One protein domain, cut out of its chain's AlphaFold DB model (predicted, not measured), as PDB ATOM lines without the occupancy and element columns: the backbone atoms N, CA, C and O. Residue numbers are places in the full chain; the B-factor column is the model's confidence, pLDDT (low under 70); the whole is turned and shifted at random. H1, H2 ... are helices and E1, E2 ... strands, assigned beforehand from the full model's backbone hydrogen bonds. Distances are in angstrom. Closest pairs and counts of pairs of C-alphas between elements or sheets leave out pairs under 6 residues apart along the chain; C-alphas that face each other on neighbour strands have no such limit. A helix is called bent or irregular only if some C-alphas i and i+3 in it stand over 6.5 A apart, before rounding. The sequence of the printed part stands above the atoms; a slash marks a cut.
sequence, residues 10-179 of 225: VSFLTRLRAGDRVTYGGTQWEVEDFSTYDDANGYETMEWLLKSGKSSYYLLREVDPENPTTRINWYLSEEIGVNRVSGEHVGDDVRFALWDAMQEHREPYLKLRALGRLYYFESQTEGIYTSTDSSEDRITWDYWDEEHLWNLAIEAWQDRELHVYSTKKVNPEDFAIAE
ATOM      1  N   VAL A  10     -23.967 -37.954 -59.080       78.19
ATOM      2  CA  VAL A  10     -24.001 -37.343 -57.746       78.19
ATOM      3  C   VAL A  10     -25.437 -36.985 -57.365       78.19
ATOM      4  O   VAL A  10     -25.904 -37.358 -56.284       78.19
ATOM      5  N   SER A  11     -26.186 -36.325 -58.255       78.56
ATOM      6  CA  SER A  11     -27.602 -36.044 -57.974       78.56
ATOM      7  C   SER A  11     -28.482 -37.291 -57.997       78.56
ATOM      8  O   SER A  11     -29.572 -37.287 -57.425       78.56
ATOM      9  N   PHE A  12     -28.074 -38.373 -58.661       85.62
ATOM     10  CA  PHE A  12     -28.777 -39.650 -58.567       85.62
ATOM     11  C   PHE A  12     -28.607 -40.295 -57.187       85.62
ATOM     12  O   PHE A  12     -29.617 -40.522 -56.525       85.62
ATOM     13  N   LEU A  13     -27.368 -40.537 -56.749       89.38
ATOM     14  CA  LEU A  13     -27.093 -41.254 -55.500       89.38
ATOM     15  C   LEU A  13     -27.700 -40.544 -54.285       89.38
ATOM     16  O   LEU A  13     -28.366 -41.167 -53.471       89.38
ATOM     17  N   THR A  14     -27.598 -39.215 -54.228       91.44
ATOM     18  CA  THR A  14     -28.180 -38.400 -53.139       91.44
ATOM     19  C   THR A  14     -29.712 -38.506 -53.012       91.44
ATOM     20  O   THR A  14     -30.288 -38.191 -51.965       91.44
ATOM     21  N   ARG A  15     -30.402 -38.978 -54.059       91.19
ATOM     22  CA  ARG A  15     -31.861 -39.176 -54.079       91.19
ATOM     23  C   ARG A  15     -32.298 -40.606 -53.777       91.19
ATOM     24  O   ARG A  15     -33.505 -40.824 -53.728       91.19
ATOM     25  N   LEU A  16     -31.367 -41.540 -53.590       91.25
ATOM     26  CA  LEU A  16     -31.683 -42.921 -53.237       91.25
ATOM     27  C   LEU A  16     -32.430 -42.979 -51.901       91.25
ATOM     28  O   LEU A  16     -32.061 -42.287 -50.948       91.25
ATOM     29  N   ARG A  17     -33.487 -43.785 -51.839       92.31
ATOM     30  CA  ARG A  17     -34.299 -44.041 -50.642       92.31
ATOM     31  C   ARG A  17     -34.570 -45.534 -50.497       92.31
ATOM     32  O   ARG A  17     -34.372 -46.289 -51.443       92.31
ATOM     33  N   ALA A  18     -35.041 -45.944 -49.320       91.50
ATOM     34  CA  ALA A  18     -35.427 -47.327 -49.063       91.50
ATOM     35  C   ALA A  18     -36.342 -47.878 -50.179       91.50
ATOM     36  O   ALA A  18     -37.326 -47.239 -50.566       91.50
ATOM     37  N   GLY A  19     -35.993 -49.048 -50.713       91.25
ATOM     38  CA  GLY A  19     -36.642 -49.704 -51.850       91.25
ATOM     39  C   GLY A  19     -36.105 -49.313 -53.235       91.25
ATOM     40  O   GLY A  19     -36.523 -49.912 -54.231       91.25
ATOM     41  N   ASP A  20     -35.206 -48.329 -53.349       92.81
ATOM     42  CA  ASP A  20     -34.470 -48.069 -54.591       92.81
ATOM     43  C   ASP A  20     -33.374 -49.117 -54.819       92.81
ATOM     44  O   ASP A  20     -32.976 -49.855 -53.915       92.81
ATOM     45  N   ARG A  21     -32.864 -49.183 -56.055       93.81
ATOM     46  CA  ARG A  21     -31.786 -50.097 -56.431       93.81
ATOM     47  C   ARG A  21     -30.644 -49.382 -57.133       93.81
ATOM     48  O   ARG A  21     -30.823 -48.404 -57.858       93.81
ATOM     49  N   VAL A  22     -29.445 -49.910 -56.939       93.75
ATOM     50  CA  VAL A  22     -28.224 -49.436 -57.588       93.75
ATOM     51  C   VAL A  22     -27.343 -50.622 -57.958       93.75
ATOM     52  O   VAL A  22     -27.359 -51.651 -57.291       93.75
ATOM     53  N   THR A  23     -26.589 -50.517 -59.046       93.50
ATOM     54  CA  THR A  23     -25.595 -51.525 -59.422       93.50
ATOM     55  C   THR A  23     -24.206 -51.030 -59.056       93.50
ATOM     56  O   THR A  23     -23.820 -49.942 -59.472       93.50
ATOM     57  N   TYR A  24     -23.438 -51.842 -58.339       93.44
ATOM     58  CA  TYR A  24     -22.042 -51.576 -57.998       93.44
ATOM     59  C   TYR A  24     -21.233 -52.868 -58.098       93.44
ATOM     60  O   TYR A  24     -21.671 -53.916 -57.615       93.44
ATOM     61  N   GLY A  25     -20.074 -52.816 -58.763       90.81
ATOM     62  CA  GLY A  25     -19.213 -53.992 -58.948       90.81
ATOM     63  C   GLY A  25     -19.882 -55.151 -59.704       90.81
ATOM     64  O   GLY A  25     -19.540 -56.307 -59.480       90.81
ATOM     65  N   GLY A  26     -20.867 -54.859 -60.564       91.00
ATOM     66  CA  GLY A  26     -21.657 -55.866 -61.285       91.00
ATOM     67  C   GLY A  26     -22.792 -56.507 -60.475       91.00
ATOM     68  O   GLY A  26     -23.546 -57.309 -61.025       91.00
ATOM     69  N   THR A  27     -22.955 -56.132 -59.205       94.00
ATOM     70  CA  THR A  27     -24.014 -56.623 -58.315       94.00
ATOM     71  C   THR A  27     -25.095 -55.561 -58.150       94.00
ATOM     72  O   THR A  27     -24.785 -54.380 -58.006       94.00
ATOM     73  N   GLN A  28     -26.366 -55.975 -58.160       95.38
ATOM     74  CA  GLN A  28     -27.492 -55.109 -57.808       95.38
ATOM     75  C   GLN A  28     -27.687 -55.106 -56.288       95.38
ATOM     76  O   GLN A  28     -27.748 -56.166 -55.659       95.38
ATOM     77  N   TRP A  29     -27.810 -53.907 -55.734       95.88
ATOM     78  CA  TRP A  29     -28.001 -53.622 -54.321       95.88
ATOM     79  C   TRP A  29     -29.324 -52.896 -54.129       95.88
ATOM     80  O   TRP A  29     -29.644 -51.977 -54.885       95.88
ATOM     81  N   GLU A  30     -30.089 -53.319 -53.135       95.94
ATOM     82  CA  GLU A  30     -31.290 -52.636 -52.671       95.94
ATOM     83  C   GLU A  30     -30.919 -51.691 -51.535       95.94
ATOM     84  O   GLU A  30     -30.157 -52.062 -50.646       95.94
ATOM     85  N   VAL A  31     -31.440 -50.470 -51.576       95.06
ATOM     86  CA  VAL A  31     -31.342 -49.532 -50.460       95.06
ATOM     87  C   VAL A  31     -32.367 -49.976 -49.428       95.06
ATOM     88  O   VAL A  31     -33.563 -49.950 -49.702       95.06
ATOM     89  N   GLU A  32     -31.918 -50.412 -48.265       94.38
ATOM     90  CA  GLU A  32     -32.806 -50.833 -47.180       94.38
ATOM     91  C   GLU A  32     -33.123 -49.673 -46.245       94.38
ATOM     92  O   GLU A  32     -34.266 -49.520 -45.823       94.38
ATOM     93  N   ASP A  33     -32.124 -48.833 -45.982       90.56
ATOM     94  CA  ASP A  33     -32.250 -47.699 -45.081       90.56
ATOM     95  C   ASP A  33     -31.450 -46.489 -45.574       90.56
ATOM     96  O   ASP A  33     -30.547 -46.608 -46.410       90.56
ATOM     97  N   PHE A  34     -31.838 -45.314 -45.087       88.44
ATOM     98  CA  PHE A  34     -31.233 -44.034 -45.413       88.44
ATOM     99  C   PHE A  34     -31.301 -43.073 -44.229       88.44
ATOM    100  O   PHE A  34     -32.364 -42.841 -43.652       88.44
ATOM    101  N   SER A  35     -30.183 -42.413 -43.971       83.25
ATOM    102  CA  SER A  35     -30.006 -41.501 -42.851       83.25
ATOM    103  C   SER A  35     -29.117 -40.321 -43.243       83.25
ATOM    104  O   SER A  35     -28.382 -40.344 -44.236       83.25
ATOM    105  N   THR A  36     -29.221 -39.247 -42.467       84.75
ATOM    106  CA  THR A  36     -28.423 -38.034 -42.649       84.75
ATOM    107  C   THR A  36     -28.028 -37.458 -41.307       84.75
ATOM    108  O   THR A  36     -28.816 -37.508 -40.362       84.75
ATOM    109  N   TYR A  37     -26.871 -36.816 -41.276       80.19
ATOM    110  CA  TYR A  37     -26.446 -35.966 -40.181       80.19
ATOM    111  C   TYR A  37     -25.831 -34.675 -40.721       80.19
ATOM    112  O   TYR A  37     -25.154 -34.688 -41.745       80.19
ATOM    113  N   ASP A  38     -26.050 -33.574 -40.017       83.44
ATOM    114  CA  ASP A  38     -25.378 -32.303 -40.229       83.44
ATOM    115  C   ASP A  38     -25.071 -31.626 -38.890       83.44
ATOM    116  O   ASP A  38     -25.794 -31.798 -37.902       83.44
ATOM    117  N   ASP A  39     -23.986 -30.859 -38.855       79.94
ATOM    118  CA  ASP A  39     -23.579 -30.086 -37.689       79.94
ATOM    119  C   ASP A  39     -23.658 -28.568 -37.935       79.94
ATOM    120  O   ASP A  39     -23.832 -28.078 -39.053       79.94
ATOM    121  N   ALA A  40     -23.516 -27.783 -36.864       81.44
ATOM    122  CA  ALA A  40     -23.570 -26.322 -36.954       81.44
ATOM    123  C   ALA A  40     -22.384 -25.701 -37.722       81.44
ATOM    124  O   ALA A  40     -22.443 -24.518 -38.069       81.44
ATOM    125  N   ASN A  41     -21.323 -26.470 -37.977       83.69
ATOM    126  CA  ASN A  41     -20.116 -26.040 -38.683       83.69
ATOM    127  C   ASN A  41     -20.179 -26.354 -40.188       83.69
ATOM    128  O   ASN A  41     -19.294 -25.944 -40.939       83.69
ATOM    129  N   GLY A  42     -21.251 -27.006 -40.649       81.88
ATOM    130  CA  GLY A  42     -21.468 -27.345 -42.052       81.88
ATOM    131  C   GLY A  42     -20.829 -28.665 -42.478       81.88
ATOM    132  O   GLY A  42     -20.696 -28.893 -43.682       81.88
ATOM    133  N   TYR A  43     -20.430 -29.508 -41.522       80.75
ATOM    134  CA  TYR A  43     -20.148 -30.912 -41.785       80.75
ATOM    135  C   TYR A  43     -21.468 -31.635 -42.054       80.75
ATOM    136  O   TYR A  43     -22.427 -31.474 -41.300       80.75
ATOM    137  N   GLU A  44     -21.534 -32.421 -43.129       86.38
ATOM    138  CA  GLU A  44     -22.730 -33.189 -43.491       86.38
ATOM    139  C   GLU A  44     -22.354 -34.628 -43.838       86.38
ATOM    140  O   GLU A  44     -21.384 -34.875 -44.552       86.38
ATOM    141  N   THR A  45     -23.179 -35.587 -43.433       86.62
ATOM    142  CA  THR A  45     -23.088 -36.977 -43.874       86.62
ATOM    143  C   THR A  45     -24.439 -37.485 -44.350       86.62
ATOM    144  O   THR A  45     -25.501 -37.123 -43.842       86.62
ATOM    145  N   MET A  46     -24.400 -38.327 -45.374       90.38
ATOM    146  CA  MET A  46     -25.532 -39.119 -45.833       90.38
ATOM    147  C   MET A  46     -25.081 -40.569 -45.886       90.38
ATOM    148  O   MET A  46     -24.018 -40.849 -46.443       90.38
ATOM    149  N   GLU A  47     -25.889 -41.476 -45.360       90.38
ATOM    150  CA  GLU A  47     -25.571 -42.898 -45.313       90.38
ATOM    151  C   GLU A  47     -26.734 -43.714 -45.887       90.38
ATOM    152  O   GLU A  47     -27.909 -43.439 -45.638       90.38
ATOM    153  N   TRP A  48     -26.395 -44.707 -46.708       93.88
ATOM    154  CA  TRP A  48     -27.330 -45.665 -47.286       93.88
ATOM    155  C   TRP A  48     -26.895 -47.079 -46.927       93.88
ATOM    156  O   TRP A  48     -25.792 -47.494 -47.291       93.88
ATOM    157  N   LEU A  49     -27.789 -47.848 -46.310       94.38
ATOM    158  CA  LEU A  49     -27.596 -49.284 -46.144       94.38
ATOM    159  C   LEU A  49     -27.987 -49.993 -47.441       94.38
ATOM    160  O   LEU A  49     -29.153 -50.031 -47.829       94.38
ATOM    161  N   LEU A  50     -26.995 -50.552 -48.121       95.62
ATOM    162  CA  LEU A  50     -27.131 -51.314 -49.352       95.62
ATOM    163  C   LEU A  50     -27.110 -52.809 -49.034       95.62
ATOM    164  O   LEU A  50     -26.137 -53.297 -48.467       95.62
ATOM    165  N   LYS A  51     -28.119 -53.573 -49.460       96.12
ATOM    166  CA  LYS A  51     -28.163 -55.034 -49.294       96.12
ATOM    167  C   LYS A  51     -28.240 -55.793 -50.611       96.12
ATOM    168  O   LYS A  51     -28.928 -55.402 -51.552       96.12
ATOM    169  N   SER A  52     -27.556 -56.933 -50.657       95.69
ATOM    170  CA  SER A  52     -27.670 -57.923 -51.726       95.69
ATOM    171  C   SER A  52     -27.518 -59.333 -51.152       95.69
ATOM    172  O   SER A  52     -26.430 -59.781 -50.784       95.69
ATOM    173  N   GLY A  53     -28.635 -60.055 -51.027       93.00
ATOM    174  CA  GLY A  53     -28.655 -61.381 -50.409       93.00
ATOM    175  C   GLY A  53     -28.241 -61.340 -48.934       93.00
ATOM    176  O   GLY A  53     -28.994 -60.858 -48.098       93.00
ATOM    177  N   LYS A  54     -27.062 -61.891 -48.615       91.19
ATOM    178  CA  LYS A  54     -26.490 -61.899 -47.252       91.19
ATOM    179  C   LYS A  54     -25.418 -60.828 -47.033       91.19
ATOM    180  O   LYS A  54     -24.856 -60.766 -45.948       91.19
ATOM    181  N   SER A  55     -25.095 -60.063 -48.068       92.75
ATOM    182  CA  SER A  55     -24.074 -59.024 -48.017       92.75
ATOM    183  C   SER A  55     -24.726 -57.667 -47.821       92.75
ATOM    184  O   SER A  55     -25.782 -57.395 -48.401       92.75
ATOM    185  N   SER A  56     -24.063 -56.820 -47.044       94.44
ATOM    186  CA  SER A  56     -24.441 -55.432 -46.820       94.44
ATOM    187  C   SER A  56     -23.232 -54.520 -46.980       94.44
ATOM    188  O   SER A  56     -22.114 -54.899 -46.634       94.44
ATOM    189  N   TYR A  57     -23.478 -53.323 -47.495       94.75
ATOM    190  CA  TYR A  57     -22.536 -52.215 -47.498       94.75
ATOM    191  C   TYR A  57     -23.224 -50.968 -46.961       94.75
ATOM    192  O   TYR A  57     -24.397 -50.748 -47.243       94.75
ATOM    193  N   TYR A  58     -22.474 -50.113 -46.285       93.44
ATOM    194  CA  TYR A  58     -22.846 -48.721 -46.091       93.44
ATOM    195  C   TYR A  58     -22.202 -47.899 -47.203       93.44
ATOM    196  O   TYR A  58     -20.984 -47.919 -47.377       93.44
ATOM    197  N   LEU A  59     -23.016 -47.208 -47.998       94.56
ATOM    198  CA  LEU A  59     -22.546 -46.152 -48.889       94.56
ATOM    199  C   LEU A  59     -22.646 -44.839 -48.125       94.56
ATOM    200  O   LEU A  59     -23.715 -44.516 -47.620       94.56
ATOM    201  N   LEU A  60     -21.557 -44.083 -48.074       92.88
ATOM    202  CA  LEU A  60     -21.494 -42.816 -47.362       92.88
ATOM    203  C   LEU A  60     -21.129 -41.698 -48.320       92.88
ATOM    204  O   LEU A  60     -20.277 -41.867 -49.193       92.88
ATOM    205  N   ARG A  61     -21.758 -40.546 -48.121       92.62
ATOM    206  CA  ARG A  61     -21.330 -39.263 -48.663       92.62
ATOM    207  C   ARG A  61     -21.011 -38.351 -47.496       92.62
ATOM    208  O   ARG A  61     -21.880 -38.115 -46.667       92.62
ATOM    209  N   GLU A  62     -19.828 -37.776 -47.510       89.44
ATOM    210  CA  GLU A  62     -19.351 -36.827 -46.512       89.44
ATOM    211  C   GLU A  62     -19.109 -35.474 -47.180       89.44
ATOM    212  O   GLU A  62     -18.574 -35.416 -48.293       89.44
ATOM    213  N   VAL A  63     -19.535 -34.395 -46.526       88.50
ATOM    214  CA  VAL A  63     -19.197 -33.019 -46.876       88.50
ATOM    215  C   VAL A  63     -18.327 -32.449 -45.778       88.50
ATOM    216  O   VAL A  63     -18.818 -32.166 -44.689       88.50
ATOM    217  N   ASP A  64     -17.061 -32.235 -46.099       83.50
ATOM    218  CA  ASP A  64     -16.088 -31.657 -45.186       83.50
ATOM    219  C   ASP A  64     -15.813 -30.192 -45.583       83.50
ATOM    220  O   ASP A  64     -15.206 -29.929 -46.635       83.50
ATOM    221  N   PRO A  65     -16.296 -29.205 -44.801       81.50
ATOM    222  CA  PRO A  65     -16.089 -27.791 -45.093       81.50
ATOM    223  C   PRO A  65     -14.639 -27.335 -44.877       81.50
ATOM    224  O   PRO A  65     -14.244 -26.317 -45.456       81.50
ATOM    225  N   GLU A  66     -13.851 -28.058 -44.082       80.69
ATOM    226  CA  GLU A  66     -12.482 -27.685 -43.726       80.69
ATOM    227  C   GLU A  66     -11.481 -28.067 -44.820       80.69
ATOM    228  O   GLU A  66     -10.453 -27.405 -44.981       80.69
ATOM    229  N   ASN A  67     -11.822 -29.061 -45.649       77.38
ATOM    230  CA  ASN A  67     -10.970 -29.562 -46.723       77.38
ATOM    231  C   ASN A  67     -11.541 -29.262 -48.121       77.38
ATOM    232  O   ASN A  67     -12.119 -30.131 -48.776       77.38
ATOM    233  N   PRO A  68     -11.345 -28.043 -48.666       75.25
ATOM    234  CA  PRO A  68     -11.978 -27.617 -49.917       75.25
ATOM    235  C   PRO A  68     -11.556 -28.436 -51.150       75.25
ATOM    236  O   PRO A  68     -12.313 -28.514 -52.118       75.25
ATOM    237  N   THR A  69     -10.371 -29.054 -51.134       74.31
ATOM    238  CA  THR A  69      -9.872 -29.944 -52.201       74.31
ATOM    239  C   THR A  69     -10.587 -31.293 -52.234       74.31
ATOM    240  O   THR A  69     -10.709 -31.892 -53.300       74.31
ATOM    241  N   THR A  70     -11.089 -31.752 -51.091       76.38
ATOM    242  CA  THR A  70     -11.809 -33.017 -50.907       76.38
ATOM    243  C   THR A  70     -13.145 -32.766 -50.226       76.38
ATOM    244  O   THR A  70     -13.584 -33.553 -49.398       76.38
ATOM    245  N   ARG A  71     -13.808 -31.663 -50.596       85.56
ATOM    246  CA  ARG A  71     -15.016 -31.190 -49.913       85.56
ATOM    247  C   ARG A  71     -16.144 -32.212 -49.908       85.56
ATOM    248  O   ARG A  71     -16.981 -32.169 -49.026       85.56
ATOM    249  N   ILE A  72     -16.228 -33.062 -50.931       89.94
ATOM    250  CA  ILE A  72     -17.223 -34.132 -51.000       89.94
ATOM    251  C   ILE A  72     -16.483 -35.442 -51.209       89.94
ATOM    252  O   ILE A  72     -15.851 -35.631 -52.252       89.94
ATOM    253  N   ASN A  73     -16.612 -36.353 -50.253       89.25
ATOM    254  CA  ASN A  73     -16.059 -37.694 -50.341       89.25
ATOM    255  C   ASN A  73     -17.179 -38.729 -50.370       89.25
ATOM    256  O   ASN A  73     -18.252 -38.526 -49.803       89.25
ATOM    257  N   TRP A  74     -16.921 -39.835 -51.063       91.75
ATOM    258  CA  TRP A  74     -17.802 -40.989 -51.083       91.75
ATOM    259  C   TRP A  74     -17.037 -42.217 -50.627       91.75
ATOM    260  O   TRP A  74     -15.913 -42.461 -51.079       91.75
ATOM    261  N   TYR A  75     -17.670 -43.001 -49.768       92.38
ATOM    262  CA  TYR A  75     -17.080 -44.199 -49.200       92.38
ATOM    263  C   TYR A  75     -18.033 -45.375 -49.302       92.38
ATOM    264  O   TYR A  75     -19.250 -45.215 -49.285       92.38
ATOM    265  N   LEU A  76     -17.464 -46.569 -49.405       94.12
ATOM    266  CA  LEU A  76     -18.203 -47.812 -49.279       94.12
ATOM    267  C   LEU A  76     -17.569 -48.631 -48.163       94.12
ATOM    268  O   LEU A  76     -16.381 -48.955 -48.240       94.12
ATOM    269  N   SER A  77     -18.364 -48.948 -47.151       94.62
ATOM    270  CA  SER A  77     -17.931 -49.674 -45.967       94.62
ATOM    271  C   SER A  77     -18.648 -51.006 -45.838       94.62
ATOM    272  O   SER A  77     -19.859 -51.084 -46.031       94.62
ATOM    273  N   GLU A  78     -17.904 -52.059 -45.519       93.62
ATOM    274  CA  GLU A  78     -18.454 -53.332 -45.054       93.62
ATOM    275  C   GLU A  78     -18.060 -53.584 -43.614       93.62
ATOM    276  O   GLU A  78     -16.896 -53.435 -43.243       93.62
ATOM    277  N   GLU A  79     -19.015 -54.090 -42.845       92.81
ATOM    278  CA  GLU A  79     -18.695 -54.760 -41.601       92.81
ATOM    279  C   GLU A  79     -18.030 -56.112 -41.905       92.81
ATOM    280  O   GLU A  79     -18.546 -56.953 -42.651       92.81
ATOM    281  N   ILE A  80     -16.861 -56.331 -41.317       94.19
ATOM    282  CA  ILE A  80     -16.120 -57.581 -41.371       94.19
ATOM    283  C   ILE A  80     -16.052 -58.194 -39.978       94.19
ATOM    284  O   ILE A  80     -16.007 -57.513 -38.963       94.19
ATOM    285  N   GLY A  81     -15.994 -59.521 -39.911       93.25
ATOM    286  CA  GLY A  81     -15.807 -60.180 -38.624       93.25
ATOM    287  C   GLY A  81     -14.437 -59.847 -38.027       93.25
ATOM    288  O   GLY A  81     -13.430 -59.874 -38.736       93.25
ATOM    289  N   VAL A  82     -14.369 -59.660 -36.706       93.94
ATOM    290  CA  VAL A  82     -13.103 -59.483 -35.960       93.94
ATOM    291  C   VAL A  82     -12.094 -60.612 -36.227       93.94
ATOM    292  O   VAL A  82     -10.885 -60.426 -36.148       93.94
ATOM    293  N   ASN A  83     -12.566 -61.795 -36.641       93.00
ATOM    294  CA  ASN A  83     -11.723 -62.905 -37.091       93.00
ATOM    295  C   ASN A  83     -10.922 -62.642 -38.374       93.00
ATOM    296  O   ASN A  83     -10.089 -63.469 -38.748       93.00
ATOM    297  N   ARG A  84     -11.182 -61.528 -39.056       94.62
ATOM    298  CA  ARG A  84     -10.415 -61.032 -40.197       94.62
ATOM    299  C   ARG A  84      -9.302 -60.071 -39.786       94.62
ATOM    300  O   ARG A  84      -8.527 -59.704 -40.665       94.62
ATOM    301  N   VAL A  85      -9.218 -59.694 -38.508       95.69
ATOM    302  CA  VAL A  85      -8.198 -58.801 -37.948       95.69
ATOM    303  C   VAL A  85      -7.128 -59.617 -37.222       95.69
ATOM    304  O   VAL A  85      -7.425 -60.570 -36.501       95.69
ATOM    305  N   SER A  86      -5.871 -59.240 -37.423       95.94
ATOM    306  CA  SER A  86      -4.691 -59.816 -36.769       95.94
ATOM    307  C   SER A  86      -3.681 -58.719 -36.436       95.94
ATOM    308  O   SER A  86      -3.804 -57.598 -36.934       95.94
ATOM    309  N   GLY A  87      -2.696 -59.033 -35.597       95.19
ATOM    310  CA  GLY A  87      -1.587 -58.126 -35.291       95.19
ATOM    311  C   GLY A  87      -0.664 -57.860 -36.487       95.19
ATOM    312  O   GLY A  87      -0.948 -58.225 -37.632       95.19
ATOM    313  N   GLU A  88       0.471 -57.209 -36.224       91.88
ATOM    314  CA  GLU A  88       1.450 -56.850 -37.259       91.88
ATOM    315  C   GLU A  88       1.977 -58.077 -38.024       91.88
ATOM    316  O   GLU A  88       2.207 -57.996 -39.240       91.88
ATOM    317  N   HIS A  89       2.132 -59.225 -37.354       88.31
ATOM    318  CA  HIS A  89       2.573 -60.465 -37.983       88.31
ATOM    319  C   HIS A  89       1.394 -61.393 -38.279       88.31
ATOM    320  O   HIS A  89       0.412 -61.488 -37.542       88.31
ATOM    321  N   VAL A  90       1.496 -62.117 -39.395       76.81
ATOM    322  CA  VAL A  90       0.477 -63.094 -39.791       76.81
ATOM    323  C   VAL A  90       0.380 -64.183 -38.724       76.81
ATOM    324  O   VAL A  90       1.354 -64.889 -38.472       76.81
ATOM    325  N   GLY A  91      -0.811 -64.342 -38.148       77.38
ATOM    326  CA  GLY A  91      -1.079 -65.310 -37.083       77.38
ATOM    327  C   GLY A  91      -1.138 -64.707 -35.678       77.38
ATOM    328  O   GLY A  91      -1.553 -65.417 -34.763       77.38
ATOM    329  N   ASP A  92      -0.806 -63.422 -35.510       87.75
ATOM    330  CA  ASP A  92      -1.003 -62.705 -34.249       87.75
ATOM    331  C   ASP A  92      -2.507 -62.559 -33.976       87.75
ATOM    332  O   ASP A  92      -3.209 -61.789 -34.639       87.75
ATOM    333  N   ASP A  93      -3.018 -63.323 -33.013       90.31
ATOM    334  CA  ASP A  93      -4.429 -63.300 -32.636       90.31
ATOM    335  C   ASP A  93      -4.696 -62.199 -31.603       90.31
ATOM    336  O   ASP A  93      -4.441 -62.362 -30.410       90.31
ATOM    337  N   VAL A  94      -5.225 -61.069 -32.073       92.38
ATOM    338  CA  VAL A  94      -5.582 -59.920 -31.225       92.38
ATOM    339  C   VAL A  94      -7.023 -59.978 -30.714       92.38
ATOM    340  O   VAL A  94      -7.406 -59.191 -29.854       92.38
ATOM    341  N   ARG A  95      -7.838 -60.919 -31.204       88.62
ATOM    342  CA  ARG A  95      -9.310 -60.869 -31.091       88.62
ATOM    343  C   ARG A  95      -9.804 -60.889 -29.652       88.62
ATOM    344  O   ARG A  95     -10.798 -60.249 -29.338       88.62
ATOM    345  N   PHE A  96      -9.112 -61.624 -28.787       86.94
ATOM    346  CA  PHE A  96      -9.490 -61.761 -27.381       86.94
ATOM    347  C   PHE A  96      -9.026 -60.595 -26.510       86.94
ATOM    348  O   PHE A  96      -9.574 -60.412 -25.432       86.94
ATOM    349  N   ALA A  97      -8.017 -59.840 -26.950       93.31
ATOM    350  CA  ALA A  97      -7.430 -58.749 -26.176       93.31
ATOM    351  C   ALA A  97      -7.886 -57.367 -26.657       93.31
ATOM    352  O   ALA A  97      -7.751 -56.407 -25.910       93.31
ATOM    353  N   LEU A  98      -8.408 -57.261 -27.883       94.69
ATOM    354  CA  LEU A  98      -8.725 -55.989 -28.529       94.69
ATOM    355  C   LEU A  98      -9.779 -55.192 -27.755       94.69
ATOM    356  O   LEU A  98      -9.544 -54.034 -27.435       94.69
ATOM    357  N   TRP A  99     -10.892 -55.835 -27.388       96.12
ATOM    358  CA  TRP A  99     -11.950 -55.180 -26.617       96.12
ATOM    359  C   TRP A  99     -11.447 -54.717 -25.244       96.12
ATOM    360  O   TRP A  99     -11.592 -53.545 -24.909       96.12
ATOM    361  N   ASP A 100     -10.785 -55.603 -24.487       95.12
ATOM    362  CA  ASP A 100     -10.232 -55.260 -23.169       95.12
ATOM    363  C   ASP A 100      -9.197 -54.122 -23.288       95.12
ATOM    364  O   ASP A 100      -9.166 -53.220 -22.459       95.12
ATOM    365  N   ALA A 101      -8.360 -54.126 -24.332       95.69
ATOM    366  CA  ALA A 101      -7.366 -53.078 -24.558       95.69
ATOM    367  C   ALA A 101      -8.004 -51.710 -24.833       95.69
ATOM    368  O   ALA A 101      -7.522 -50.713 -24.295       95.69
ATOM    369  N   MET A 102      -9.081 -51.668 -25.622       96.00
ATOM    370  CA  MET A 102      -9.832 -50.441 -25.895       96.00
ATOM    371  C   MET A 102     -10.503 -49.914 -24.622       96.00
ATOM    372  O   MET A 102     -10.308 -48.755 -24.268       96.00
ATOM    373  N   GLN A 103     -11.219 -50.775 -23.895       94.31
ATOM    374  CA  GLN A 103     -11.973 -50.401 -22.689       94.31
ATOM    375  C   GLN A 103     -11.081 -50.008 -21.505       94.31
ATOM    376  O   GLN A 103     -11.449 -49.171 -20.688       94.31
ATOM    377  N   GLU A 104      -9.889 -50.595 -21.394       95.44
ATOM    378  CA  GLU A 104      -8.908 -50.218 -20.374       95.44
ATOM    379  C   GLU A 104      -8.026 -49.026 -20.794       95.44
ATOM    380  O   GLU A 104      -7.053 -48.718 -20.103       95.44
ATOM    381  N   HIS A 105      -8.332 -48.372 -21.922       94.12
ATOM    382  CA  HIS A 105      -7.554 -47.273 -22.508       94.12
ATOM    383  C   HIS A 105      -6.050 -47.586 -22.607       94.12
ATOM    384  O   HIS A 105      -5.192 -46.747 -22.311       94.12
ATOM    385  N   ARG A 106      -5.712 -48.821 -22.993       96.06
ATOM    386  CA  ARG A 106      -4.322 -49.194 -23.282       96.06
ATOM    387  C   ARG A 106      -3.871 -48.527 -24.581       96.06
ATOM    388  O   ARG A 106      -4.693 -48.115 -25.397       96.06
ATOM    389  N   GLU A 107      -2.556 -48.458 -24.790       94.88
ATOM    390  CA  GLU A 107      -2.016 -47.992 -26.069       94.88
ATOM    391  C   GLU A 107      -2.559 -48.853 -27.226       94.88
ATOM    392  O   GLU A 107      -2.481 -50.088 -27.151       94.88
ATOM    393  N   PRO A 108      -3.097 -48.228 -28.288       96.00
ATOM    394  CA  PRO A 108      -3.544 -48.939 -29.474       96.00
ATOM    395  C   PRO A 108      -2.421 -49.752 -30.110       96.00
ATOM    396  O   PRO A 108      -1.247 -49.371 -30.084       96.00
ATOM    397  N   TYR A 109      -2.777 -50.876 -30.736       96.00
ATOM    398  CA  TYR A 109      -1.828 -51.590 -31.585       96.00
ATOM    399  C   TYR A 109      -1.371 -50.633 -32.682       96.00
ATOM    400  O   TYR A 109      -2.193 -50.131 -33.428       96.00
ATOM    401  N   LEU A 110      -0.068 -50.380 -32.821       96.69
ATOM    402  CA  LEU A 110       0.402 -49.419 -33.831       96.69
ATOM    403  C   LEU A 110       0.053 -49.848 -35.258       96.69
ATOM    404  O   LEU A 110      -0.101 -49.010 -36.145       96.69
ATOM    405  N   LYS A 111      -0.034 -51.163 -35.483       97.75
ATOM    406  CA  LYS A 111      -0.390 -51.742 -36.771       97.75
ATOM    407  C   LYS A 111      -1.271 -52.961 -36.600       97.75
ATOM    408  O   LYS A 111      -1.031 -53.793 -35.725       97.75
ATOM    409  N   LEU A 112      -2.217 -53.101 -37.515       97.44
ATOM    410  CA  LEU A 112      -3.083 -54.266 -37.626       97.44
ATOM    411  C   LEU A 112      -3.132 -54.742 -39.071       97.44
ATOM    412  O   LEU A 112      -2.929 -53.979 -40.015       97.44
ATOM    413  N   ARG A 113      -3.419 -56.027 -39.256       96.94
ATOM    414  CA  ARG A 113      -3.680 -56.608 -40.570       96.94
ATOM    415  C   ARG A 113      -5.127 -57.029 -40.690       96.94
ATOM    416  O   ARG A 113      -5.620 -57.770 -39.845       96.94
ATOM    417  N   ALA A 114      -5.755 -56.653 -41.797       95.88
ATOM    418  CA  ALA A 114      -7.072 -57.137 -42.183       95.88
ATOM    419  C   ALA A 114      -7.161 -57.298 -43.701       95.88
ATOM    420  O   ALA A 114      -6.556 -56.539 -44.454       95.88
ATOM    421  N   LEU A 115      -7.879 -58.325 -44.164       93.75
ATOM    422  CA  LEU A 115      -8.134 -58.562 -45.596       93.75
ATOM    423  C   LEU A 115      -6.869 -58.524 -46.492       93.75
ATOM    424  O   LEU A 115      -6.926 -58.103 -47.645       93.75
ATOM    425  N   GLY A 116      -5.718 -58.952 -45.960       92.75
ATOM    426  CA  GLY A 116      -4.433 -58.961 -46.674       92.75
ATOM    427  C   GLY A 116      -3.687 -57.620 -46.724       92.75
ATOM    428  O   GLY A 116      -2.630 -57.558 -47.347       92.75
ATOM    429  N   ARG A 117      -4.189 -56.574 -46.061       95.31
ATOM    430  CA  ARG A 117      -3.559 -55.247 -45.963       95.31
ATOM    431  C   ARG A 117      -2.950 -55.024 -44.582       95.31
ATOM    432  O   ARG A 117      -3.324 -55.701 -43.624       95.31
ATOM    433  N   LEU A 118      -1.984 -54.113 -44.509       97.06
ATOM    434  CA  LEU A 118      -1.425 -53.595 -43.262       97.06
ATOM    435  C   LEU A 118      -1.972 -52.184 -43.065       97.06
ATOM    436  O   LEU A 118      -1.871 -51.370 -43.979       97.06
ATOM    437  N   TYR A 119      -2.532 -51.935 -41.891       97.38
ATOM    438  CA  TYR A 119      -3.074 -50.651 -41.490       97.38
ATOM    439  C   TYR A 119      -2.276 -50.104 -40.309       97.38
ATOM    440  O   TYR A 119      -1.769 -50.874 -39.489       97.38
ATOM    441  N   TYR A 120      -2.183 -48.786 -40.228       97.81
ATOM    442  CA  TYR A 120      -1.458 -48.022 -39.227       97.81
ATOM    443  C   TYR A 120      -2.468 -47.243 -38.400       97.81
ATOM    444  O   TYR A 120      -3.362 -46.618 -38.966       97.81
ATOM    445  N   PHE A 121      -2.338 -47.320 -37.080       97.31
ATOM    446  CA  PHE A 121      -3.195 -46.563 -36.178       97.31
ATOM    447  C   PHE A 121      -3.048 -45.067 -36.455       97.31
ATOM    448  O   PHE A 121      -1.923 -44.568 -36.554       97.31
ATOM    449  N   GLU A 122      -4.171 -44.365 -36.555       94.44
ATOM    450  CA  GLU A 122      -4.196 -42.930 -36.823       94.44
ATOM    451  C   GLU A 122      -4.846 -42.161 -35.672       94.44
ATOM    452  O   GLU A 122      -4.266 -41.204 -35.156       94.44
ATOM    453  N   SER A 123      -6.023 -42.601 -35.227       91.69
ATOM    454  CA  SER A 123      -6.761 -41.900 -34.184       91.69
ATOM    455  C   SER A 123      -7.639 -42.806 -33.345       91.69
ATOM    456  O   SER A 123      -8.011 -43.912 -33.732       91.69
ATOM    457  N   GLN A 124      -8.020 -42.272 -32.190       91.75
ATOM    458  CA  GLN A 124      -9.063 -42.818 -31.345       91.75
ATOM    459  C   GLN A 124     -10.133 -41.754 -31.119       91.75
ATOM    460  O   GLN A 124      -9.810 -40.598 -30.839       91.75
ATOM    461  N   THR A 125     -11.394 -42.167 -31.176       86.88
ATOM    462  CA  THR A 125     -12.540 -41.361 -30.746       86.88
ATOM    463  C   THR A 125     -13.336 -42.112 -29.687       86.88
ATOM    464  O   THR A 125     -13.314 -43.341 -29.629       86.88
ATOM    465  N   GLU A 126     -14.018 -41.378 -28.817       88.50
ATOM    466  CA  GLU A 126     -14.857 -41.941 -27.763       88.50
ATOM    467  C   GLU A 126     -16.084 -41.057 -27.569       88.50
ATOM    468  O   GLU A 126     -15.991 -39.827 -27.643       88.50
ATOM    469  N   GLY A 127     -17.238 -41.675 -27.343       82.56
ATOM    470  CA  GLY A 127     -18.482 -40.948 -27.165       82.56
ATOM    471  C   GLY A 127     -19.614 -41.815 -26.645       82.56
ATOM    472  O   GLY A 127     -19.526 -43.041 -26.603       82.56
ATOM    473  N   ILE A 128     -20.690 -41.133 -26.262       79.75
ATOM    474  CA  ILE A 128     -21.942 -41.751 -25.837       79.75
ATOM    475  C   ILE A 128     -22.901 -41.745 -27.027       79.75
ATOM    476  O   ILE A 128     -23.239 -40.685 -27.557       79.75
ATOM    477  N   TYR A 129     -23.370 -42.926 -27.407       70.06
ATOM    478  CA  TYR A 129     -24.294 -43.153 -28.509       70.06
ATOM    479  C   TYR A 129     -25.700 -43.339 -27.980       70.06
ATOM    480  O   TYR A 129     -26.014 -44.361 -27.379       70.06
ATOM    481  N   THR A 130     -26.555 -42.345 -28.204       68.94
ATOM    482  CA  THR A 130     -27.959 -42.394 -27.791       68.94
ATOM    483  C   THR A 130     -28.849 -42.807 -28.962       68.94
ATOM    484  O   THR A 130     -28.957 -42.090 -29.955       68.94
ATOM    485  N   SER A 131     -29.504 -43.956 -28.824       64.38
ATOM    486  CA  SER A 131     -30.633 -44.390 -29.646       64.38
ATOM    487  C   SER A 131     -31.960 -43.989 -28.984       64.38
ATOM    488  O   SER A 131     -31.986 -43.421 -27.891       64.38
ATOM    489  N   THR A 132     -33.091 -44.287 -29.630       66.00
ATOM    490  CA  THR A 132     -34.429 -44.027 -29.065       66.00
ATOM    491  C   THR A 132     -34.620 -44.675 -27.686       66.00
ATOM    492  O   THR A 132     -35.305 -44.103 -26.838       66.00
ATOM    493  N   ASP A 133     -33.987 -45.831 -27.455       72.44
ATOM    494  CA  ASP A 133     -34.235 -46.689 -26.291       72.44
ATOM    495  C   ASP A 133     -32.997 -46.934 -25.408       72.44
ATOM    496  O   ASP A 133     -33.142 -47.430 -24.287       72.44
ATOM    497  N   SER A 134     -31.789 -46.604 -25.871       75.69
ATOM    498  CA  SER A 134     -30.543 -46.859 -25.137       75.69
ATOM    499  C   SER A 134     -29.522 -45.743 -25.305       75.69
ATOM    500  O   SER A 134     -29.596 -44.923 -26.216       75.69
ATOM    501  N   SER A 135     -28.565 -45.702 -24.384       78.00
ATOM    502  CA  SER A 135     -27.384 -44.865 -24.494       78.00
ATOM    503  C   SER A 135     -26.174 -45.712 -24.139       78.00
ATOM    504  O   SER A 135     -26.138 -46.265 -23.042       78.00
ATOM    505  N   GLU A 136     -25.221 -45.829 -25.054       81.88
ATOM    506  CA  GLU A 136     -24.112 -46.782 -24.948       81.88
ATOM    507  C   GLU A 136     -22.773 -46.095 -25.214       81.88
ATOM    508  O   GLU A 136     -22.661 -45.259 -26.108       81.88
ATOM    509  N   ASP A 137     -21.757 -46.430 -24.421       86.88
ATOM    510  CA  ASP A 137     -20.398 -45.932 -24.638       86.88
ATOM    511  C   ASP A 137     -19.740 -46.686 -25.794       86.88
ATOM    512  O   ASP A 137     -19.827 -47.917 -25.882       86.88
ATOM    513  N   ARG A 138     -19.036 -45.946 -26.649       89.38
ATOM    514  CA  ARG A 138     -18.294 -46.500 -27.779       89.38
ATOM    515  C   ARG A 138     -16.911 -45.885 -27.861       89.38
ATOM    516  O   ARG A 138     -16.769 -44.663 -27.863       89.38
ATOM    517  N   ILE A 139     -15.908 -46.740 -28.022       91.31
ATOM    518  CA  ILE A 139     -14.540 -46.348 -28.370       91.31
ATOM    519  C   ILE A 139     -14.279 -46.809 -29.798       91.31
ATOM    520  O   ILE A 139     -14.521 -47.969 -30.120       91.31
ATOM    521  N   THR A 140     -13.765 -45.923 -30.641       93.81
ATOM    522  CA  THR A 140     -13.379 -46.236 -32.020       93.81
ATOM    523  C   THR A 140     -11.873 -46.095 -32.152       93.81
ATOM    524  O   THR A 140     -11.318 -45.078 -31.742       93.81
ATOM    525  N   TRP A 141     -11.211 -47.099 -32.717       96.38
ATOM    526  CA  TRP A 141      -9.839 -46.988 -33.200       96.38
ATOM    527  C   TRP A 141      -9.837 -47.010 -34.723       96.38
ATOM    528  O   TRP A 141     -10.290 -47.981 -35.332       96.38
ATOM    529  N   ASP A 142      -9.282 -45.961 -35.315       95.25
ATOM    530  CA  ASP A 142      -9.185 -45.778 -36.756       95.25
ATOM    531  C   ASP A 142      -7.777 -46.082 -37.242       95.25
ATOM    532  O   ASP A 142      -6.778 -45.595 -36.699       95.25
ATOM    533  N   TYR A 143      -7.710 -46.894 -38.291       96.38
ATOM    534  CA  TYR A 143      -6.469 -47.265 -38.939       96.38
ATOM    535  C   TYR A 143      -6.555 -47.041 -40.442       96.38
ATOM    536  O   TYR A 143      -7.579 -47.334 -41.057       96.38
ATOM    537  N   TRP A 144      -5.448 -46.638 -41.056       95.56
ATOM    538  CA  TRP A 144      -5.345 -46.454 -42.504       95.56
ATOM    539  C   TRP A 144      -4.230 -47.276 -43.105       95.56
ATOM    540  O   TRP A 144      -3.220 -47.545 -42.458       95.56
ATOM    541  N   ASP A 145      -4.398 -47.698 -44.351       95.31
ATOM    542  CA  ASP A 145      -3.262 -48.182 -45.118       95.31
ATOM    543  C   ASP A 145      -2.299 -47.034 -45.469       95.31
ATOM    544  O   ASP A 145      -2.622 -45.854 -45.366       95.31
ATOM    545  N   GLU A 146      -1.076 -47.383 -45.870       93.56
ATOM    546  CA  GLU A 146      -0.008 -46.405 -46.132       93.56
ATOM    547  C   GLU A 146      -0.414 -45.347 -47.174       93.56
ATOM    548  O   GLU A 146      -0.072 -44.172 -47.053       93.56
ATOM    549  N   GLU A 147      -1.201 -45.754 -48.173       91.56
ATOM    550  CA  GLU A 147      -1.677 -44.896 -49.261       91.56
ATOM    551  C   GLU A 147      -2.948 -44.098 -48.905       91.56
ATOM    552  O   GLU A 147      -3.396 -43.293 -49.723       91.56
ATOM    553  N   HIS A 148      -3.524 -44.297 -47.712       88.69
ATOM    554  CA  HIS A 148      -4.782 -43.685 -47.257       88.69
ATOM    555  C   HIS A 148      -5.958 -43.920 -48.225       88.69
ATOM    556  O   HIS A 148      -6.787 -43.048 -48.490       88.69
ATOM    557  N   LEU A 149      -6.026 -45.127 -48.786       89.19
ATOM    558  CA  LEU A 149      -7.095 -45.577 -49.677       89.19
ATOM    559  C   LEU A 149      -8.126 -46.441 -48.948       89.19
ATOM    560  O   LEU A 149      -9.293 -46.485 -49.360       89.19
ATOM    561  N   TRP A 150      -7.695 -47.128 -47.889       93.75
ATOM    562  CA  TRP A 150      -8.513 -48.032 -47.093       93.75
ATOM    563  C   TRP A 150      -8.415 -47.692 -45.611       93.75
ATOM    564  O   TRP A 150      -7.324 -47.641 -45.050       93.75
ATOM    565  N   ASN A 151      -9.575 -47.582 -44.976       95.38
ATOM    566  CA  ASN A 151      -9.719 -47.460 -43.536       95.38
ATOM    567  C   ASN A 151     -10.174 -48.787 -42.932       95.38
ATOM    568  O   ASN A 151     -10.961 -49.529 -43.527       95.38
ATOM    569  N   LEU A 152      -9.651 -49.069 -41.750       96.81
ATOM    570  CA  LEU A 152     -10.103 -50.114 -40.856       96.81
ATOM    571  C   LEU A 152     -10.509 -49.431 -39.550       96.81
ATOM    572  O   LEU A 152      -9.641 -49.068 -38.757       96.81
ATOM    573  N   ALA A 153     -11.810 -49.273 -39.336       96.00
ATOM    574  CA  ALA A 153     -12.355 -48.786 -38.078       96.00
ATOM    575  C   ALA A 153     -12.734 -49.980 -37.198       96.00
ATOM    576  O   ALA A 153     -13.334 -50.952 -37.663       96.00
ATOM    577  N   ILE A 154     -12.363 -49.924 -35.926       96.38
ATOM    578  CA  ILE A 154     -12.725 -50.920 -34.921       96.38
ATOM    579  C   ILE A 154     -13.482 -50.186 -33.830       96.38
ATOM    580  O   ILE A 154     -12.926 -49.298 -33.193       96.38
ATOM    581  N   GLU A 155     -14.724 -50.580 -33.598       94.75
ATOM    582  CA  GLU A 155     -15.566 -50.035 -32.545       94.75
ATOM    583  C   GLU A 155     -15.719 -51.056 -31.423       94.75
ATOM    584  O   GLU A 155     -16.180 -52.175 -31.649       94.75
ATOM    585  N   ALA A 156     -15.353 -50.660 -30.206       94.44
ATOM    586  CA  ALA A 156     -15.669 -51.387 -28.990       94.44
ATOM    587  C   ALA A 156     -16.891 -50.757 -28.335       94.44
ATOM    588  O   ALA A 156     -16.843 -49.612 -27.880       94.44
ATOM    589  N   TRP A 157     -17.957 -51.543 -28.273       92.25
ATOM    590  CA  TRP A 157     -19.207 -51.202 -27.607       92.25
ATOM    591  C   TRP A 157     -19.247 -51.850 -26.221       92.25
ATOM    592  O   TRP A 157     -18.312 -52.554 -25.817       92.25
ATOM    593  N   GLN A 158     -20.314 -51.616 -25.463       87.31
ATOM    594  CA  GLN A 158     -20.520 -52.295 -24.185       87.31
ATOM    595  C   GLN A 158     -20.670 -53.825 -24.382       87.31
ATOM    596  O   GLN A 158     -20.705 -54.341 -25.498       87.31
ATOM    597  N   ASP A 159     -20.657 -54.592 -23.289       86.88
ATOM    598  CA  ASP A 159     -20.917 -56.044 -23.303       86.88
ATOM    599  C   ASP A 159     -20.019 -56.917 -24.208       86.88
ATOM    600  O   ASP A 159     -20.395 -58.026 -24.596       86.88
ATOM    601  N   ARG A 160     -18.770 -56.494 -24.450       89.06
ATOM    602  CA  ARG A 160     -17.768 -57.238 -25.251       89.06
ATOM    603  C   ARG A 160     -18.086 -57.330 -26.737       89.06
ATOM    604  O   ARG A 160     -17.575 -58.223 -27.417       89.06
ATOM    605  N   GLU A 161     -18.886 -56.403 -27.242       92.38
ATOM    606  CA  GLU A 161     -19.178 -56.313 -28.663       92.38
ATOM    607  C   GLU A 161     -18.101 -55.501 -29.401       92.38
ATOM    608  O   GLU A 161     -17.664 -54.432 -28.965       92.38
ATOM    609  N   LEU A 162     -17.626 -56.072 -30.510       94.19
ATOM    610  CA  LEU A 162     -16.666 -55.457 -31.418       94.19
ATOM    611  C   LEU A 162     -17.261 -55.447 -32.818       94.19
ATOM    612  O   LEU A 162     -17.487 -56.518 -33.391       94.19
ATOM    613  N   HIS A 163     -17.403 -54.256 -33.384       94.00
ATOM    614  CA  HIS A 163     -17.710 -54.081 -34.796       94.00
ATOM    615  C   HIS A 163     -16.453 -53.631 -35.522       94.00
ATOM    616  O   HIS A 163     -15.683 -52.813 -35.023       94.00
ATOM    617  N   VAL A 164     -16.210 -54.207 -36.695       95.19
ATOM    618  CA  VAL A 164     -15.032 -53.881 -37.494       95.19
ATOM    619  C   VAL A 164     -15.488 -53.524 -38.887       95.19
ATOM    620  O   VAL A 164     -16.141 -54.328 -39.544       95.19
ATOM    621  N   TYR A 165     -15.093 -52.354 -39.359       95.12
ATOM    622  CA  TYR A 165     -15.494 -51.830 -40.651       95.12
ATOM    623  C   TYR A 165     -14.276 -51.677 -41.550       95.12
ATOM    624  O   TYR A 165     -13.280 -51.066 -41.172       95.12
ATOM    625  N   SER A 166     -14.352 -52.243 -42.751       95.00
ATOM    626  CA  SER A 166     -13.382 -52.009 -43.816       95.00
ATOM    627  C   SER A 166     -13.997 -51.049 -44.818       95.00
ATOM    628  O   SER A 166     -14.897 -51.420 -45.576       95.00
ATOM    629  N   THR A 167     -13.465 -49.836 -44.861       94.81
ATOM    630  CA  THR A 167     -13.986 -48.769 -45.706       94.81
ATOM    631  C   THR A 167     -12.998 -48.399 -46.798       94.81
ATOM    632  O   THR A 167     -11.791 -48.349 -46.577       94.81
ATOM    633  N   LYS A 168     -13.509 -48.117 -47.994       92.81
ATOM    634  CA  LYS A 168     -12.720 -47.588 -49.107       92.81
ATOM    635  C   LYS A 168     -13.374 -46.361 -49.708       92.81
ATOM    636  O   LYS A 168     -14.603 -46.270 -49.755       92.81
ATOM    637  N   LYS A 169     -12.555 -45.477 -50.266       89.62
ATOM    638  CA  LYS A 169     -13.043 -44.392 -51.117       89.62
ATOM    639  C   LYS A 169     -13.607 -44.958 -52.425       89.62
ATOM    640  O   LYS A 169     -13.024 -45.866 -53.021       89.62
ATOM    641  N   VAL A 170     -14.742 -44.432 -52.867       91.06
ATOM    642  CA  VAL A 170     -15.391 -44.793 -54.139       91.06
ATOM    643  C   VAL A 170     -15.749 -43.540 -54.921       91.06
ATOM    644  O   VAL A 170     -15.861 -42.459 -54.347       91.06
ATOM    645  N   ASN A 171     -15.948 -43.679 -56.231       91.31
ATOM    646  CA  ASN A 171     -16.470 -42.593 -57.048       91.31
ATOM    647  C   ASN A 171     -17.957 -42.825 -57.338       91.31
ATOM    648  O   ASN A 171     -18.359 -43.955 -57.621       91.31
ATOM    649  N   PRO A 172     -18.791 -41.773 -57.347       91.56
ATOM    650  CA  PRO A 172     -20.188 -41.878 -57.766       91.56
ATOM    651  C   PRO A 172     -20.379 -42.517 -59.145       91.56
ATOM    652  O   PRO A 172     -21.385 -43.186 -59.370       91.56
ATOM    653  N   GLU A 173     -19.420 -42.344 -60.063       90.25
ATOM    654  CA  GLU A 173     -19.481 -42.945 -61.400       90.25
ATOM    655  C   GLU A 173     -19.288 -44.470 -61.404       90.25
ATOM    656  O   GLU A 173     -19.621 -45.118 -62.396       90.25
ATOM    657  N   ASP A 174     -18.803 -45.060 -60.305       90.06
ATOM    658  CA  ASP A 174     -18.683 -46.516 -60.155       90.06
ATOM    659  C   ASP A 174     -20.061 -47.199 -60.017       90.06
ATOM    660  O   ASP A 174     -20.174 -48.427 -60.103       90.06
ATOM    661  N   PHE A 175     -21.118 -46.410 -59.792       90.94
ATOM    662  CA  PHE A 175     -22.482 -46.875 -59.585       90.94
ATOM    663  C   PHE A 175     -23.322 -46.697 -60.852       90.94
ATOM    664  O   PHE A 175     -23.461 -45.602 -61.394       90.94
ATOM    665  N   ALA A 176     -23.961 -47.776 -61.303       82.94
ATOM    666  CA  ALA A 176     -24.902 -47.743 -62.417       82.94
ATOM    667  C   ALA A 176     -26.356 -47.772 -61.927       82.94
ATOM    668  O   ALA A 176     -26.705 -48.451 -60.959       82.94
ATOM    669  N   ILE A 177     -27.229 -47.052 -62.633       68.44
ATOM    670  CA  ILE A 177     -28.657 -46.982 -62.316       68.44
ATOM    671  C   ILE A 177     -29.313 -48.327 -62.628       68.44
ATOM    672  O   ILE A 177     -29.340 -48.755 -63.782       68.44
ATOM    673  N   ALA A 178     -29.908 -48.954 -61.616       58.00
ATOM    674  CA  ALA A 178     -30.873 -50.026 -61.803       58.00
ATOM    675  C   ALA A 178     -32.238 -49.508 -61.337       58.00
ATOM    676  O   ALA A 178     -32.399 -49.245 -60.162       58.00
ATOM    677  N   GLU A 179     -33.163 -49.294 -62.277       53.50
ATOM    678  CA  GLU A 179     -34.611 -49.071 -62.087       53.50
ATOM    679  C   GLU A 179     -35.074 -48.424 -60.759       53.50
ATOM    680  O   GLU A 179     -35.117 -49.066 -59.713       53.50
TER     681      GLU A 179
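Overview. This is residues 10 to 179 of the 225 residues of the protein "DUF4178 domain-containing protein" of Pseudanabaena sp. ABRG5-3 (UniProt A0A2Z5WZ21). One large antiparallel sheet of eleven strands curls like part of a barrel into an open trough, with E1 to E4 as one wall, E7 and E8 with part of E9 as the other, and E5 and E10 joining them. The hollow stays open between the E2-E3 and E7-E8 hairpin ends; on the outer side H2 packs on E8 and E9, while short H1 lies near E11 at the far edge, and residues 130 to 135 stick out. The printed part has 170 residues with two named helices and eleven named strands, in the order H1 E1 E2 E3 E4 E5 H2 E6 E7 E8 E9 E10 E11; across the sheet the order is E6 E7 E8 E9 E10 E5 E4 E3 E2 E1 E11. The class is mostly strand, and the whole is compact, with a radius of gyration of the C-alphas of 17.0 A and spans of 47 by 36 by 36 A.

Along the chain. E7, residues 117 to 130, is the longest strand by residues, 33.0 A from first to last C-alpha, and bends by 75 degrees at residue 120. E2, residues 27 to 38, measures 30.3 A and bends by 65 degrees at residue 32. E8, residues 135 to 144, measures 28.5 A; E3, residues 44 to 52, and E4, residues 55 to 63, 26.5 A each; E5, residues 72 to 80, 25.4 A. E10, residues 162 to 169, measures 22.9 A, and E9, residues 150 to 156, 19.8 A. The short strands are E1, residues 21 to 24, E6, residues 111 to 114, and E11, residues 175 to 178. H1, residues 10 to 13, begins with C-alpha 10 at (-24.001, -37.343, -57.746); H2 covers residues 98 to 103. E11 ends with C-alpha 178 at (-30.873, -50.026, -61.803).

Arrangement. The sheet is strongly twisted, and the way across it turns by 118 degrees. E10 and E5 are antiparallel at 141 degrees, with N 80 and O 164 2.8 A apart, within hydrogen-bond range. From E5 one meander, each strand the antiparallel neighbour of the one before, takes in E1 E2 E3 E4 E5; N 60 and O 75 of E4 and E5 are 2.8 A apart. E2 pairs with E1 over residues 27 to 30 and with E3 over residues 30 to 38; N 29 and O 22 are 2.8 A apart, N 45 and O 37 2.7 A. E11, an edge strand, is antiparallel to E1, with N 23 and O 176 2.8 A apart. The second meander is E6 E7 E8 E9 E10; N 153 and O 165 of E9 and E10 are 3.0 A apart, and N 129 and O 136 of E7 and E8 2.8 A. It is a folded sheet, bent back on itself: E6 and E7 face E9 E10 E5 E4 E3 E2 E1 E11, with E8 as the hinge. H2 is on the sheet at a height of 8.4 A, over E9 and only just not over E8, on which 2 of its 6 C-alphas fall; it runs slantwise to the strands, at 55 degrees to E9 on the local plane. The closest C-alphas of H2 and E9 are those of Trp 99 and Ala 156, 5.8 A apart. H1 only grazes the sheet with its residues 10 to 13. In H2 every O i to N i+4 pair is within hydrogen-bond range; H1 is too short for such a pair, and its one O i to N i+3 pair is not within range.

Size, cuts and confidence. The C-alphas farthest apart, those of Arg 106 and Glu 179, are 49.2 A apart. The printed part has no cut. The link from E5 to H2, residues 81 to 97, is long; residues 85 to 86 pair antiparallel with residues 113 to 114 of E6. The mean pLDDT of the printed part is 89.6, with residues 130 to 132 and 177 to 179 under 70.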